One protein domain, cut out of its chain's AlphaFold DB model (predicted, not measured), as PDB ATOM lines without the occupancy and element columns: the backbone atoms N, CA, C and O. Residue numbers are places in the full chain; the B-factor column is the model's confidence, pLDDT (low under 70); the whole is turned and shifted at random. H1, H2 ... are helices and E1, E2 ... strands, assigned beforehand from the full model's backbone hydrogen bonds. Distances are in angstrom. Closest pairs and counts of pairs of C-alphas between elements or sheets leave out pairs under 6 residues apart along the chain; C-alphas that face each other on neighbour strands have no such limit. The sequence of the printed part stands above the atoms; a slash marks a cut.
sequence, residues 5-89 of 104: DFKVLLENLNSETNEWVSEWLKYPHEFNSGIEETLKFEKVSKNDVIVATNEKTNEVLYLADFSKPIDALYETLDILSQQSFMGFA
ATOM      1  N   ASP A   5     -29.961 -30.989 -27.254       89.25
ATOM      2  CA  ASP A   5     -28.683 -31.647 -26.989       89.25
ATOM      3  C   ASP A   5     -27.548 -30.624 -26.966       89.25
ATOM      4  O   ASP A   5     -27.438 -29.768 -27.846       89.25
ATOM      5  N   PHE A   6     -26.644 -30.751 -26.000       89.19
ATOM      6  CA  PHE A   6     -25.487 -29.873 -25.856       89.19
ATOM      7  C   PHE A   6     -24.636 -29.848 -27.129       89.19
ATOM      8  O   PHE A   6     -24.154 -28.792 -27.525       89.19
ATOM      9  N   LYS A   7     -24.563 -30.966 -27.860       84.69
ATOM     10  CA  LYS A   7     -23.918 -31.035 -29.178       84.69
ATOM     11  C   LYS A   7     -24.494 -30.029 -30.186       84.69
ATOM     12  O   LYS A   7     -23.725 -29.396 -30.899       84.69
ATOM     13  N   VAL A   8     -25.813 -29.838 -30.212       85.50
ATOM     14  CA  VAL A   8     -26.466 -28.859 -31.099       85.50
ATOM     15  C   VAL A   8     -26.082 -27.432 -30.705       85.50
ATOM     16  O   VAL A   8     -25.848 -26.597 -31.573       85.50
ATOM     17  N   LEU A   9     -25.949 -27.149 -29.403       84.56
ATOM     18  CA  LEU A   9     -25.439 -25.851 -28.945       84.56
ATOM     19  C   LEU A   9     -23.990 -25.619 -29.379       84.56
ATOM     20  O   LEU A   9     -23.665 -24.513 -29.797       84.56
ATOM     21  N   LEU A  10     -23.136 -26.647 -29.326       85.50
ATOM     22  CA  LEU A  10     -21.758 -26.553 -29.815       85.50
ATOM     23  C   LEU A  10     -21.716 -26.302 -31.330       85.50
ATOM     24  O   LEU A  10     -20.934 -25.478 -31.790       85.50
ATOM     25  N   GLU A  11     -22.563 -26.972 -32.112       83.00
ATOM     26  CA  GLU A  11     -22.655 -26.760 -33.563       83.00
ATOM     27  C   GLU A  11     -23.112 -25.334 -33.904       83.00
ATOM     28  O   GLU A  11     -22.500 -24.680 -34.752       83.00
ATOM     29  N   ASN A  12     -24.121 -24.816 -33.195       82.19
ATOM     30  CA  ASN A  12     -24.581 -23.436 -33.359       82.19
ATOM     31  C   ASN A  12     -23.481 -22.432 -32.995       82.19
ATOM     32  O   ASN A  12     -23.181 -21.543 -33.791       82.19
ATOM     33  N   LEU A  13     -22.824 -22.613 -31.846       80.75
ATOM     34  CA  LEU A  13     -21.751 -21.725 -31.401       80.75
ATOM     35  C   LEU A  13     -20.562 -21.736 -32.372       80.75
ATOM     36  O   LEU A  13     -20.011 -20.681 -32.682       80.75
ATOM     37  N   ASN A  14     -20.189 -22.903 -32.904       81.19
ATOM     38  CA  ASN A  14     -19.166 -23.011 -33.946       81.19
ATOM     39  C   ASN A  14     -19.600 -22.267 -35.219       81.19
ATOM     40  O   ASN A  14     -18.821 -21.506 -35.777       81.19
ATOM     41  N   SER A  15     -20.859 -22.398 -35.647       78.25
ATOM     42  CA  SER A  15     -21.349 -21.687 -36.836       78.25
ATOM     43  C   SER A  15     -21.310 -20.156 -36.703       78.25
ATOM     44  O   SER A  15     -21.127 -19.461 -37.703       78.25
ATOM     45  N   GLU A  16     -21.441 -19.632 -35.481       76.88
ATOM     46  CA  GLU A  16     -21.403 -18.194 -35.192       76.88
ATOM     47  C   GLU A  16     -19.973 -17.661 -35.034       76.88
ATOM     48  O   GLU A  16     -19.656 -16.575 -35.520       76.88
ATOM     49  N   THR A  17     -19.104 -18.425 -34.369       76.00
ATOM     50  CA  THR A  17     -17.730 -18.007 -34.030       76.00
ATOM     51  C   THR A  17     -16.688 -18.449 -35.059       76.00
ATOM     52  O   THR A  17     -15.622 -17.846 -35.161       76.00
ATOM     53  N   ASN A  18     -16.999 -19.478 -35.854       76.75
ATOM     54  CA  ASN A  18     -16.072 -20.214 -36.716       76.75
ATOM     55  C   ASN A  18     -14.859 -20.784 -35.949       76.75
ATOM     56  O   ASN A  18     -13.761 -20.927 -36.498       76.75
ATOM     57  N   GLU A  19     -15.049 -21.084 -34.662       73.38
ATOM     58  CA  GLU A  19     -14.027 -21.632 -33.775       73.38
ATOM     59  C   GLU A  19     -14.161 -23.146 -33.613       73.38
ATOM     60  O   GLU A  19     -15.247 -23.716 -33.508       73.38
ATOM     61  N   TRP A  20     -13.010 -23.812 -33.551       70.12
ATOM     62  CA  TRP A  20     -12.935 -25.243 -33.287       70.12
ATOM     63  C   TRP A  20     -12.906 -25.497 -31.781       70.12
ATOM     64  O   TRP A  20     -12.357 -24.700 -31.025       70.12
ATOM     65  N   VAL A  21     -13.380 -26.673 -31.356       71.25
ATOM     66  CA  VAL A  21     -13.354 -27.117 -29.947       71.25
ATOM     67  C   VAL A  21     -11.979 -26.909 -29.292       71.25
ATOM     68  O   VAL A  21     -11.899 -26.532 -28.127       71.25
ATOM     69  N   SER A  22     -10.883 -27.083 -30.037       72.75
ATOM     70  CA  SER A  22      -9.521 -26.854 -29.543       72.75
ATOM     71  C   SER A  22      -9.220 -25.407 -29.141       72.75
ATOM     72  O   SER A  22      -8.377 -25.192 -28.275       72.75
ATOM     73  N   GLU A  23      -9.862 -24.416 -29.763       77.38
ATOM     74  CA  GLU A  23      -9.724 -23.004 -29.387       77.38
ATOM     75  C   GLU A  23     -10.510 -22.701 -28.103       77.38
ATOM     76  O   GLU A  23      -9.991 -22.038 -27.206       77.38
ATOM     77  N   TRP A  24     -11.687 -23.305 -27.926       78.62
ATOM     78  CA  TRP A  24     -12.476 -23.180 -26.690       78.62
ATOM     79  C   TRP A  24     -11.762 -23.734 -25.457       78.62
ATOM     80  O   TRP A  24     -11.880 -23.175 -24.366       78.62
ATOM     81  N   LEU A  25     -10.961 -24.788 -25.630       79.00
ATOM     82  CA  LEU A  25     -10.107 -25.312 -24.561       79.00
ATOM     83  C   LEU A  25      -9.005 -24.322 -24.145       79.00
ATOM     84  O   LEU A  25      -8.584 -24.330 -22.987       79.00
ATOM     85  N   LYS A  26      -8.541 -23.454 -25.056       84.50
ATOM     86  CA  LYS A  26      -7.545 -22.411 -24.752       84.50
ATOM     87  C   LYS A  26      -8.178 -21.200 -24.068       84.50
ATOM     88  O   LYS A  26      -7.544 -20.601 -23.199       84.50
ATOM     89  N   TYR A  27      -9.422 -20.871 -24.420       86.81
ATOM     90  CA  TYR A  27     -10.151 -19.708 -23.904       86.81
ATOM     91  C   TYR A  27     -11.473 -20.111 -23.225       86.81
ATOM     92  O   TYR A  27     -12.560 -19.732 -23.661       86.81
ATOM     93  N   PRO A  28     -11.418 -20.828 -22.085       87.19
ATOM     94  CA  PRO A  28     -12.611 -21.397 -21.454       87.19
ATOM     95  C   PRO A  28     -13.618 -20.341 -20.971       87.19
ATOM     96  O   PRO A  28     -14.798 -20.632 -20.801       87.19
ATOM     97  N   HIS A  29     -13.176 -19.106 -20.728       89.38
ATOM     98  CA  HIS A  29     -14.049 -18.003 -20.324       89.38
ATOM     99  C   HIS A  29     -14.889 -17.454 -21.488       89.38
ATOM    100  O   HIS A  29     -16.056 -17.116 -21.277       89.38
ATOM    101  N   GLU A  30     -14.328 -17.414 -22.699       88.50
ATOM    102  CA  GLU A  30     -15.034 -17.011 -23.920       88.50
ATOM    103  C   GLU A  30     -16.057 -18.077 -24.295       88.50
ATOM    104  O   GLU A  30     -17.230 -17.759 -24.466       88.50
ATOM    105  N   PHE A  31     -15.661 -19.353 -24.251       89.31
ATOM    106  CA  PHE A  31     -16.577 -20.476 -24.451       89.31
ATOM    107  C   PHE A  31     -17.773 -20.445 -23.490       89.31
ATOM    108  O   PHE A  31     -18.926 -20.533 -23.913       89.31
ATOM    109  N   ASN A  32     -17.512 -20.281 -22.186       91.88
ATOM    110  CA  ASN A  32     -18.582 -20.200 -21.191       91.88
ATOM    111  C   ASN A  32     -19.546 -19.048 -21.502       91.88
ATOM    112  O   ASN A  32     -20.756 -19.233 -21.425       91.88
ATOM    113  N   SER A  33     -19.017 -17.877 -21.867       91.62
ATOM    114  CA  SER A  33     -19.835 -16.710 -22.215       91.62
ATOM    115  C   SER A  33     -20.662 -16.954 -23.477       91.62
ATOM    116  O   SER A  33     -21.859 -16.681 -23.469       91.62
ATOM    117  N   GLY A  34     -20.057 -17.543 -24.513       90.00
ATOM    118  CA  GLY A  34     -20.726 -17.887 -25.766       90.00
ATOM    119  C   GLY A  34     -21.918 -18.816 -25.548       90.00
ATOM    120  O   GLY A  34     -23.022 -18.504 -25.983       90.00
ATOM    121  N   ILE A  35     -21.749 -19.892 -24.770       91.50
ATOM    122  CA  ILE A  35     -22.859 -20.796 -24.437       91.50
ATOM    123  C   ILE A  35     -23.990 -20.057 -23.708       91.50
ATOM    124  O   ILE A  35     -25.156 -20.230 -24.055       91.50
ATOM    125  N   GLU A  36     -23.685 -19.213 -22.720       92.50
ATOM    126  CA  GLU A  36     -24.716 -18.443 -22.002       92.50
ATOM    127  C   GLU A  36     -25.485 -17.483 -22.924       92.50
ATOM    128  O   GLU A  36     -26.682 -17.255 -22.729       92.50
ATOM    129  N   GLU A  37     -24.820 -16.905 -23.926       90.56
ATOM    130  CA  GLU A  37     -25.455 -16.057 -24.936       90.56
ATOM    131  C   GLU A  37     -26.345 -16.865 -25.882       90.56
ATOM    132  O   GLU A  37     -27.510 -16.496 -26.071       90.56
ATOM    133  N   THR A  38     -25.867 -18.008 -26.385       89.00
ATOM    134  CA  THR A  38     -26.660 -18.911 -27.231       89.00
ATOM    135  C   THR A  38     -27.915 -19.397 -26.499       89.00
ATOM    136  O   THR A  38     -29.009 -19.363 -27.062       89.00
ATOM    137  N   LEU A  39     -27.814 -19.767 -25.215       90.62
ATOM    138  CA  LEU A  39     -28.971 -20.168 -24.398       90.62
ATOM    139  C   LEU A  39     -30.019 -19.055 -24.284       90.62
ATOM    140  O   LEU A  39     -31.221 -19.305 -24.420       90.62
ATOM    141  N   LYS A  40     -29.575 -17.811 -24.061       90.81
ATOM    142  CA  LYS A  40     -30.467 -16.642 -23.997       90.81
ATOM    143  C   LYS A  40     -31.146 -16.381 -25.336       90.81
ATOM    144  O   LYS A  40     -32.346 -16.103 -25.351       90.81
ATOM    145  N   PHE A  41     -30.401 -16.466 -26.436       88.19
ATOM    146  CA  PHE A  41     -30.922 -16.268 -27.787       88.19
ATOM    147  C   PHE A  41     -31.980 -17.322 -28.145       88.19
ATOM    148  O   PHE A  41     -33.082 -16.981 -28.577       88.19
ATOM    149  N   GLU A  42     -31.687 -18.591 -27.855       86.19
ATOM    150  CA  GLU A  42     -32.580 -19.735 -28.070       86.19
ATOM    151  C   GLU A  42     -33.751 -19.796 -27.071       86.19
ATOM    152  O   GLU A  42     -34.693 -20.568 -27.263       86.19
ATOM    153  N   LYS A  43     -33.726 -18.963 -26.018       90.75
ATOM    154  CA  LYS A  43     -34.696 -18.939 -24.909       90.75
ATOM    155  C   LYS A  43     -34.832 -20.300 -24.220       90.75
ATOM    156  O   LYS A  43     -35.939 -20.751 -23.921       90.75
ATOM    157  N   VAL A  44     -33.695 -20.941 -23.975       91.06
ATOM    158  CA  VAL A  44     -33.575 -22.281 -23.386       91.06
ATOM    159  C   VAL A  44     -32.814 -22.164 -22.069       91.06
ATOM    160  O   VAL A  44     -31.877 -21.375 -21.961       91.06
ATOM    161  N   SER A  45     -33.229 -22.903 -21.039       93.25
ATOM    162  CA  SER A  45     -32.516 -22.914 -19.760       93.25
ATOM    163  C   SER A  45     -31.481 -24.035 -19.715       93.25
ATOM    164  O   SER A  45     -31.582 -25.017 -20.442       93.25
ATOM    165  N   LYS A  46     -30.509 -23.949 -18.803       93.25
ATOM    166  CA  LYS A  46     -29.531 -25.030 -18.596       93.25
ATOM    167  C   LYS A  46     -30.166 -26.375 -18.215       93.25
ATOM    168  O   LYS A  46     -29.596 -27.413 -18.524       93.25
ATOM    169  N   ASN A  47     -31.339 -26.366 -17.574       94.31
ATOM    170  CA  ASN A  47     -32.078 -27.589 -17.226       94.31
ATOM    171  C   ASN A  47     -32.731 -28.252 -18.447       94.31
ATOM    172  O   ASN A  47     -33.177 -29.389 -18.371       94.31
ATOM    173  N   ASP A  48     -32.816 -27.534 -19.565       93.56
ATOM    174  CA  ASP A  48     -33.402 -28.026 -20.809       93.56
ATOM    175  C   ASP A  48     -32.328 -28.538 -21.784       93.56
ATOM    176  O   ASP A  48     -32.649 -28.926 -22.908       93.56
ATOM    177  N   VAL A  49     -31.056 -28.514 -21.376       93.88
ATOM    178  CA  VAL A  49     -29.921 -28.907 -22.211       93.88
ATOM    179  C   VAL A  49     -29.340 -30.208 -21.705       93.88
ATOM    180  O   VAL A  49     -28.801 -30.243 -20.601       93.88
ATOM    181  N   ILE A  50     -29.414 -31.256 -22.518       93.75
ATOM    182  CA  ILE A  50     -28.862 -32.572 -22.194       93.75
ATOM    183  C   ILE A  50     -27.403 -32.619 -22.644       93.75
ATOM    184  O   ILE A  50     -27.100 -32.374 -23.807       93.75
ATOM    185  N   VAL A  51     -26.493 -32.928 -21.725       91.12
ATOM    186  CA  VAL A  51     -25.054 -33.068 -21.987       91.12
ATOM    187  C   VAL A  51     -24.725 -34.497 -22.394       91.12
ATOM    188  O   VAL A  51     -24.044 -34.717 -23.393       91.12
ATOM    189  N   ALA A  52     -25.223 -35.466 -21.632       86.81
ATOM    190  CA  ALA A  52     -25.058 -36.879 -21.922       86.81
ATOM    191  C   ALA A  52     -26.112 -37.710 -21.191       86.81
ATOM    192  O   ALA A  52     -26.721 -37.264 -20.220       86.81
ATOM    193  N   THR A  53     -26.294 -38.946 -21.643       82.75
ATOM    194  CA  THR A  53     -27.049 -39.959 -20.903       82.75
ATOM    195  C   THR A  53     -26.091 -41.072 -20.509       82.75
ATOM    196  O   THR A  53     -25.441 -41.669 -21.367       82.75
ATOM    197  N   ASN A  54     -25.984 -41.347 -19.214       72.31
ATOM    198  CA  ASN A  54     -25.224 -42.479 -18.713       72.31
ATOM    199  C   ASN A  54     -26.034 -43.760 -18.934       72.31
ATOM    200  O   ASN A  54     -27.001 -44.032 -18.225       72.31
ATOM    201  N   GLU A  55     -25.621 -44.573 -19.902       71.56
ATOM    202  CA  GLU A  55     -26.331 -45.804 -20.277       71.56
ATOM    203  C   GLU A  55     -26.322 -46.882 -19.181       71.56
ATOM    204  O   GLU A  55     -27.160 -47.782 -19.189       71.56
ATOM    205  N   LYS A  56     -25.398 -46.811 -18.211       67.44
ATOM    206  CA  LYS A  56     -25.324 -47.778 -17.103       67.44
ATOM    207  C   LYS A  56     -26.269 -47.427 -15.958       67.44
ATOM    208  O   LYS A  56     -26.789 -48.331 -15.309       67.44
ATOM    209  N   THR A  57     -26.463 -46.138 -15.686       76.12
ATOM    210  CA  THR A  57     -27.301 -45.661 -14.573       76.12
ATOM    211  C   THR A  57     -28.652 -45.107 -15.027       76.12
ATOM    212  O   THR A  57     -29.503 -44.849 -14.179       76.12
ATOM    213  N   ASN A  58     -28.876 -44.958 -16.340       78.56
ATOM    214  CA  ASN A  58     -29.994 -44.213 -16.939       78.56
ATOM    215  C   ASN A  58     -30.107 -42.769 -16.423       78.56
ATOM    216  O   ASN A  58     -31.184 -42.172 -16.441       78.56
ATOM    217  N   GLU A  59     -29.000 -42.208 -15.944       86.62
ATOM    218  CA  GLU A  59     -28.940 -40.833 -15.476       86.62
ATOM    219  C   GLU A  59     -28.711 -39.900 -16.662       86.62
ATOM    220  O   GLU A  59     -27.817 -40.119 -17.481       86.62
ATOM    221  N   VAL A  60     -29.539 -38.865 -16.762       89.62
ATOM    222  CA  VAL A  60     -29.392 -37.814 -17.767       89.62
ATOM    223  C   VAL A  60     -28.660 -36.658 -17.109       89.62
ATOM    224  O   VAL A  60     -29.155 -36.099 -16.135       89.62
ATOM    225  N   LEU A  61     -27.491 -36.318 -17.647       91.62
ATOM    226  CA  LEU A  61     -26.726 -35.153 -17.228       91.62
ATOM    227  C   LEU A  61     -27.225 -33.943 -18.004       91.62
ATOM    228  O   LEU A  61     -27.213 -33.934 -19.238       91.62
ATOM    229  N   TYR A  62     -27.638 -32.915 -17.280       94.88
ATOM    230  CA  TYR A  62     -28.056 -31.639 -17.829       94.88
ATOM    231  C   TYR A  62     -26.941 -30.610 -17.693       94.88
ATOM    232  O   TYR A  62     -26.109 -30.677 -16.794       94.88
ATOM    233  N   LEU A  63     -26.952 -29.576 -18.534       94.75
ATOM    234  CA  LEU A  63     -25.977 -28.486 -18.438       94.75
ATOM    235  C   LEU A  63     -26.044 -27.771 -17.076       94.75
ATOM    236  O   LEU A  63     -25.062 -27.178 -16.638       94.75
ATOM    237  N   ALA A  64     -27.199 -27.819 -16.406       95.38
ATOM    238  CA  ALA A  64     -27.394 -27.264 -15.069       95.38
ATOM    239  C   ALA A  64     -26.633 -28.017 -13.965       95.38
ATOM    240  O   ALA A  64     -26.378 -27.422 -12.918       95.38
ATOM    241  N   ASP A  65     -26.242 -29.271 -14.204       94.62
ATOM    242  CA  ASP A  65     -25.474 -30.078 -13.248       94.62
ATOM    243  C   ASP A  65     -23.998 -29.649 -13.190       94.62
ATOM    244  O   ASP A  65     -23.263 -30.008 -12.269       94.62
ATOM    245  N   PHE A  66     -23.566 -28.824 -14.147       94.12
ATOM    246  CA  PHE A  66     -22.199 -28.336 -14.259       94.12
ATOM    247  C   PHE A  66     -22.075 -26.900 -13.756       94.12
ATOM    248  O   PHE A  66     -22.884 -26.019 -14.059       94.12
ATOM    249  N   SER A  67     -20.987 -26.636 -13.029       93.12
ATOM    250  CA  SER A  67     -20.693 -25.294 -12.519       93.12
ATOM    251  C   SER A  67     -20.441 -24.296 -13.653       93.12
ATOM    252  O   SER A  67     -20.833 -23.129 -13.571       93.12
ATOM    253  N   LYS A  68     -19.806 -24.773 -14.732       93.88
ATOM    254  CA  LYS A  68     -19.473 -24.010 -15.931       93.88
ATOM    255  C   LYS A  68     -19.724 -24.856 -17.182       93.88
ATOM    256  O   LYS A  68     -19.441 -26.052 -17.155       93.88
ATOM    257  N   PRO A  69     -20.152 -24.249 -18.302       93.75
ATOM    258  CA  PRO A  69     -20.291 -24.958 -19.574       93.75
ATOM    259  C   PRO A  69     -19.045 -25.732 -20.021       93.75
ATOM    260  O   PRO A  69     -19.171 -26.805 -20.602       93.75
ATOM    261  N   ILE A  70     -17.840 -25.224 -19.746       92.31
ATOM    262  CA  ILE A  70     -16.589 -25.909 -20.104       92.31
ATOM    263  C   ILE A  70     -16.443 -27.271 -19.412       92.31
ATOM    264  O   ILE A  70     -15.888 -28.193 -20.000       92.31
ATOM    265  N   ASP A  71     -16.984 -27.427 -18.201       93.81
ATOM    266  CA  ASP A  71     -16.948 -28.702 -17.479       93.81
ATOM    267  C   ASP A  71     -17.818 -29.741 -18.209       93.81
ATOM    268  O   ASP A  71     -17.402 -30.883 -18.390       93.81
ATOM    269  N   ALA A  72     -18.978 -29.314 -18.725       92.44
ATOM    270  CA  ALA A  72     -19.837 -30.150 -19.562       92.44
ATOM    271  C   ALA A  72     -19.151 -30.542 -20.878       92.44
ATOM    272  O   ALA A  72     -19.301 -31.672 -21.332       92.44
ATOM    273  N   LEU A  73     -18.362 -29.639 -21.477       89.56
ATOM    274  CA  LEU A  73     -17.579 -29.954 -22.675       89.56
ATOM    275  C   LEU A  73     -16.537 -31.043 -22.400       89.56
ATOM    276  O   LEU A  73     -16.409 -31.963 -23.204       89.56
ATOM    277  N   TYR A  74     -15.817 -30.966 -21.276       88.50
ATOM    278  CA  TYR A  74     -14.874 -32.017 -20.888       88.50
ATOM    279  C   TYR A  74     -15.569 -33.362 -20.677       88.50
ATOM    280  O   TYR A  74     -15.083 -34.365 -21.193       88.50
ATOM    281  N   GLU A  75     -16.717 -33.376 -19.999       87.88
ATOM    282  CA  GLU A  75     -17.503 -34.596 -19.794       87.88
ATOM    283  C   GLU A  75     -17.980 -35.192 -21.127       87.88
ATOM    284  O   GLU A  75     -17.819 -36.386 -21.375       87.88
ATOM    285  N   THR A  76     -18.495 -34.364 -22.045       84.50
ATOM    286  CA  THR A  76     -18.878 -34.812 -23.392       84.50
ATOM    287  C   THR A  76     -17.692 -35.432 -24.136       84.50
ATOM    288  O   THR A  76     -17.846 -36.479 -24.764       84.50
ATOM    289  N   LEU A  77     -16.507 -34.816 -24.073       82.56
ATOM    290  CA  LEU A  77     -15.304 -35.350 -24.716       82.56
ATOM    291  C   LEU A  77     -14.847 -36.672 -24.085       82.56
ATOM    292  O   LEU A  77     -14.475 -37.586 -24.820       82.56
ATOM    293  N   ASP A  78     -14.903 -36.791 -22.756       83.56
ATOM    294  CA  ASP A  78     -14.541 -38.023 -22.054       83.56
ATOM    295  C   ASP A  78     -15.486 -39.166 -22.435       83.56
ATOM    296  O   ASP A  78     -15.027 -40.215 -22.886       83.56
ATOM    297  N   ILE A  79     -16.800 -38.933 -22.400       78.81
ATOM    298  CA  ILE A  79     -17.815 -39.918 -22.796       78.81
ATOM    299  C   ILE A  79     -17.625 -40.356 -24.250       78.81
ATOM    300  O   ILE A  79     -17.627 -41.555 -24.535       78.81
ATOM    301  N   LEU A  80     -17.400 -39.417 -25.175       74.25
ATOM    302  CA  LEU A  80     -17.129 -39.745 -26.578       74.25
ATOM    303  C   LEU A  80     -15.851 -40.578 -26.732       74.25
ATOM    304  O   LEU A  80     -15.810 -41.501 -27.552       74.25
ATOM    305  N   SER A  81     -14.812 -40.284 -25.947       75.31
ATOM    306  CA  SER A  81     -13.562 -41.045 -25.966       75.31
ATOM    307  C   SER A  81     -13.757 -42.469 -25.435       75.31
ATOM    308  O   SER A  81     -13.289 -43.424 -26.059       75.31
ATOM    309  N   GLN A  82     -14.532 -42.635 -24.358       73.31
ATOM    310  CA  GLN A  82     -14.879 -43.934 -23.789       73.31
ATOM    311  C   GLN A  82     -15.733 -44.757 -24.757       73.31
ATOM    312  O   GLN A  82     -15.452 -45.936 -24.959       73.31
ATOM    313  N   GLN A  83     -16.740 -44.151 -25.390       68.25
ATOM    314  CA  GLN A  83     -17.568 -44.813 -26.402       68.25
ATOM    315  C   GLN A  83     -16.743 -45.235 -27.617       68.25
ATOM    316  O   GLN A  83     -16.896 -46.355 -28.099       68.25
ATOM    317  N   SER A  84     -15.828 -44.378 -28.074       67.94
ATOM    318  CA  SER A  84     -14.914 -44.714 -29.169       67.94
ATOM    319  C   SER A  84     -14.026 -45.900 -28.789       67.94
ATOM    320  O   SER A  84     -13.920 -46.858 -29.551       67.94
ATOM    321  N   PHE A  85     -13.446 -45.886 -27.586       58.12
ATOM    322  CA  PHE A  85     -12.630 -46.988 -27.079       58.12
ATOM    323  C   PHE A  85     -13.432 -48.287 -26.916       58.12
ATOM    324  O   PHE A  85     -12.944 -49.348 -27.290       58.12
ATOM    325  N   MET A  86     -14.667 -48.224 -26.409       54.41
ATOM    326  CA  MET A  86     -15.554 -49.389 -26.319       54.41
ATOM    327  C   MET A  86     -15.962 -49.907 -27.701       54.41
ATOM    328  O   MET A  86     -16.045 -51.116 -27.879       54.41
ATOM    329  N   GLY A  87     -16.167 -49.032 -28.690       54.22
ATOM    330  CA  GLY A  87     -16.376 -49.423 -30.086       54.22
ATOM    331  C   GLY A  87     -15.189 -50.213 -30.636       54.22
ATOM    332  O   GLY A  87     -15.370 -51.329 -31.119       54.22
ATOM    333  N   PHE A  88     -13.968 -49.701 -30.446       48.66
ATOM    334  CA  PHE A  88     -12.737 -50.417 -30.800       48.66
ATOM    335  C   PHE A  88     -12.566 -51.737 -30.027       48.66
ATOM    336  O   PHE A  88     -12.158 -52.739 -30.607       48.66
ATOM    337  N   ALA A  89     -12.884 -51.770 -28.729       51.91
ATOM    338  CA  ALA A  89     -12.781 -52.974 -27.902       51.91
ATOM    339  C   ALA A  89     -13.857 -54.022 -28.229       51.91
ATOM    340  O   ALA A  89     -13.608 -55.209 -28.066       51.91
TER     341      ALA A  89
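This is residues 5 to 89 of the 104 residues of an uncharacterized protein of Entomoplasma lucivorax (UniProt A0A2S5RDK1). A two-stranded hairpin, E1 and E2, and the long helix H4 run out from an end built of H1, H2 and H3, with H3 across the base of H4 and residues 81 to 89 of H4 sticking out. The 85 printed residues, mostly helix, hold H1 H2 H3 E1 E2 H4 in chain order, the sheet E1 - E2 being antiparallel. The whole is compact, radius of gyration of the C-alphas 13.1 A, spanning 38 by 26 by 20 A.

E1 is residues 49 to 54, 14.8 A, and E2 59 to 62. H4, residues 69 to 89, 30.2 A, ends at C-alpha 89 (-12.781, -52.974, -27.902). H1, residues 6 to 17, 16.4 A, begins at C-alpha 6 (-25.487, -29.873, -25.856); H2 is 21 to 26 and H3 28 to 42, 21.1 A.

In the hairpin, N 51 and O 61 are 2.8 A apart, within hydrogen-bond range. The closest C-alphas of E1 and H4, Val 51 and Ala 72, are 6.5 A apart. H4 touches H3 with residues 69 to 70 alone, about perpendicular at 83 degrees, closest C-alphas Asn 32 and Pro 69, 5.3 A. H1 touches H3, closest C-alphas Leu 13 and Gly 34, 6.9 A, with residues 9 to 13 alone. H2 and H3 are close but not clearly touching, closest C-alphas Trp 24 and Phe 31, 5.4 A. Every O i to N i+4 pair is within hydrogen-bond range in H1, H3 and H4; H2 has 1 of 2.

The C-alphas farthest apart, Phe 41 and Ala 89, are 40.9 A apart. The printed part has no cut and no long link. The model's pLDDT is under 70 at residue 56 and residues 83 to 89.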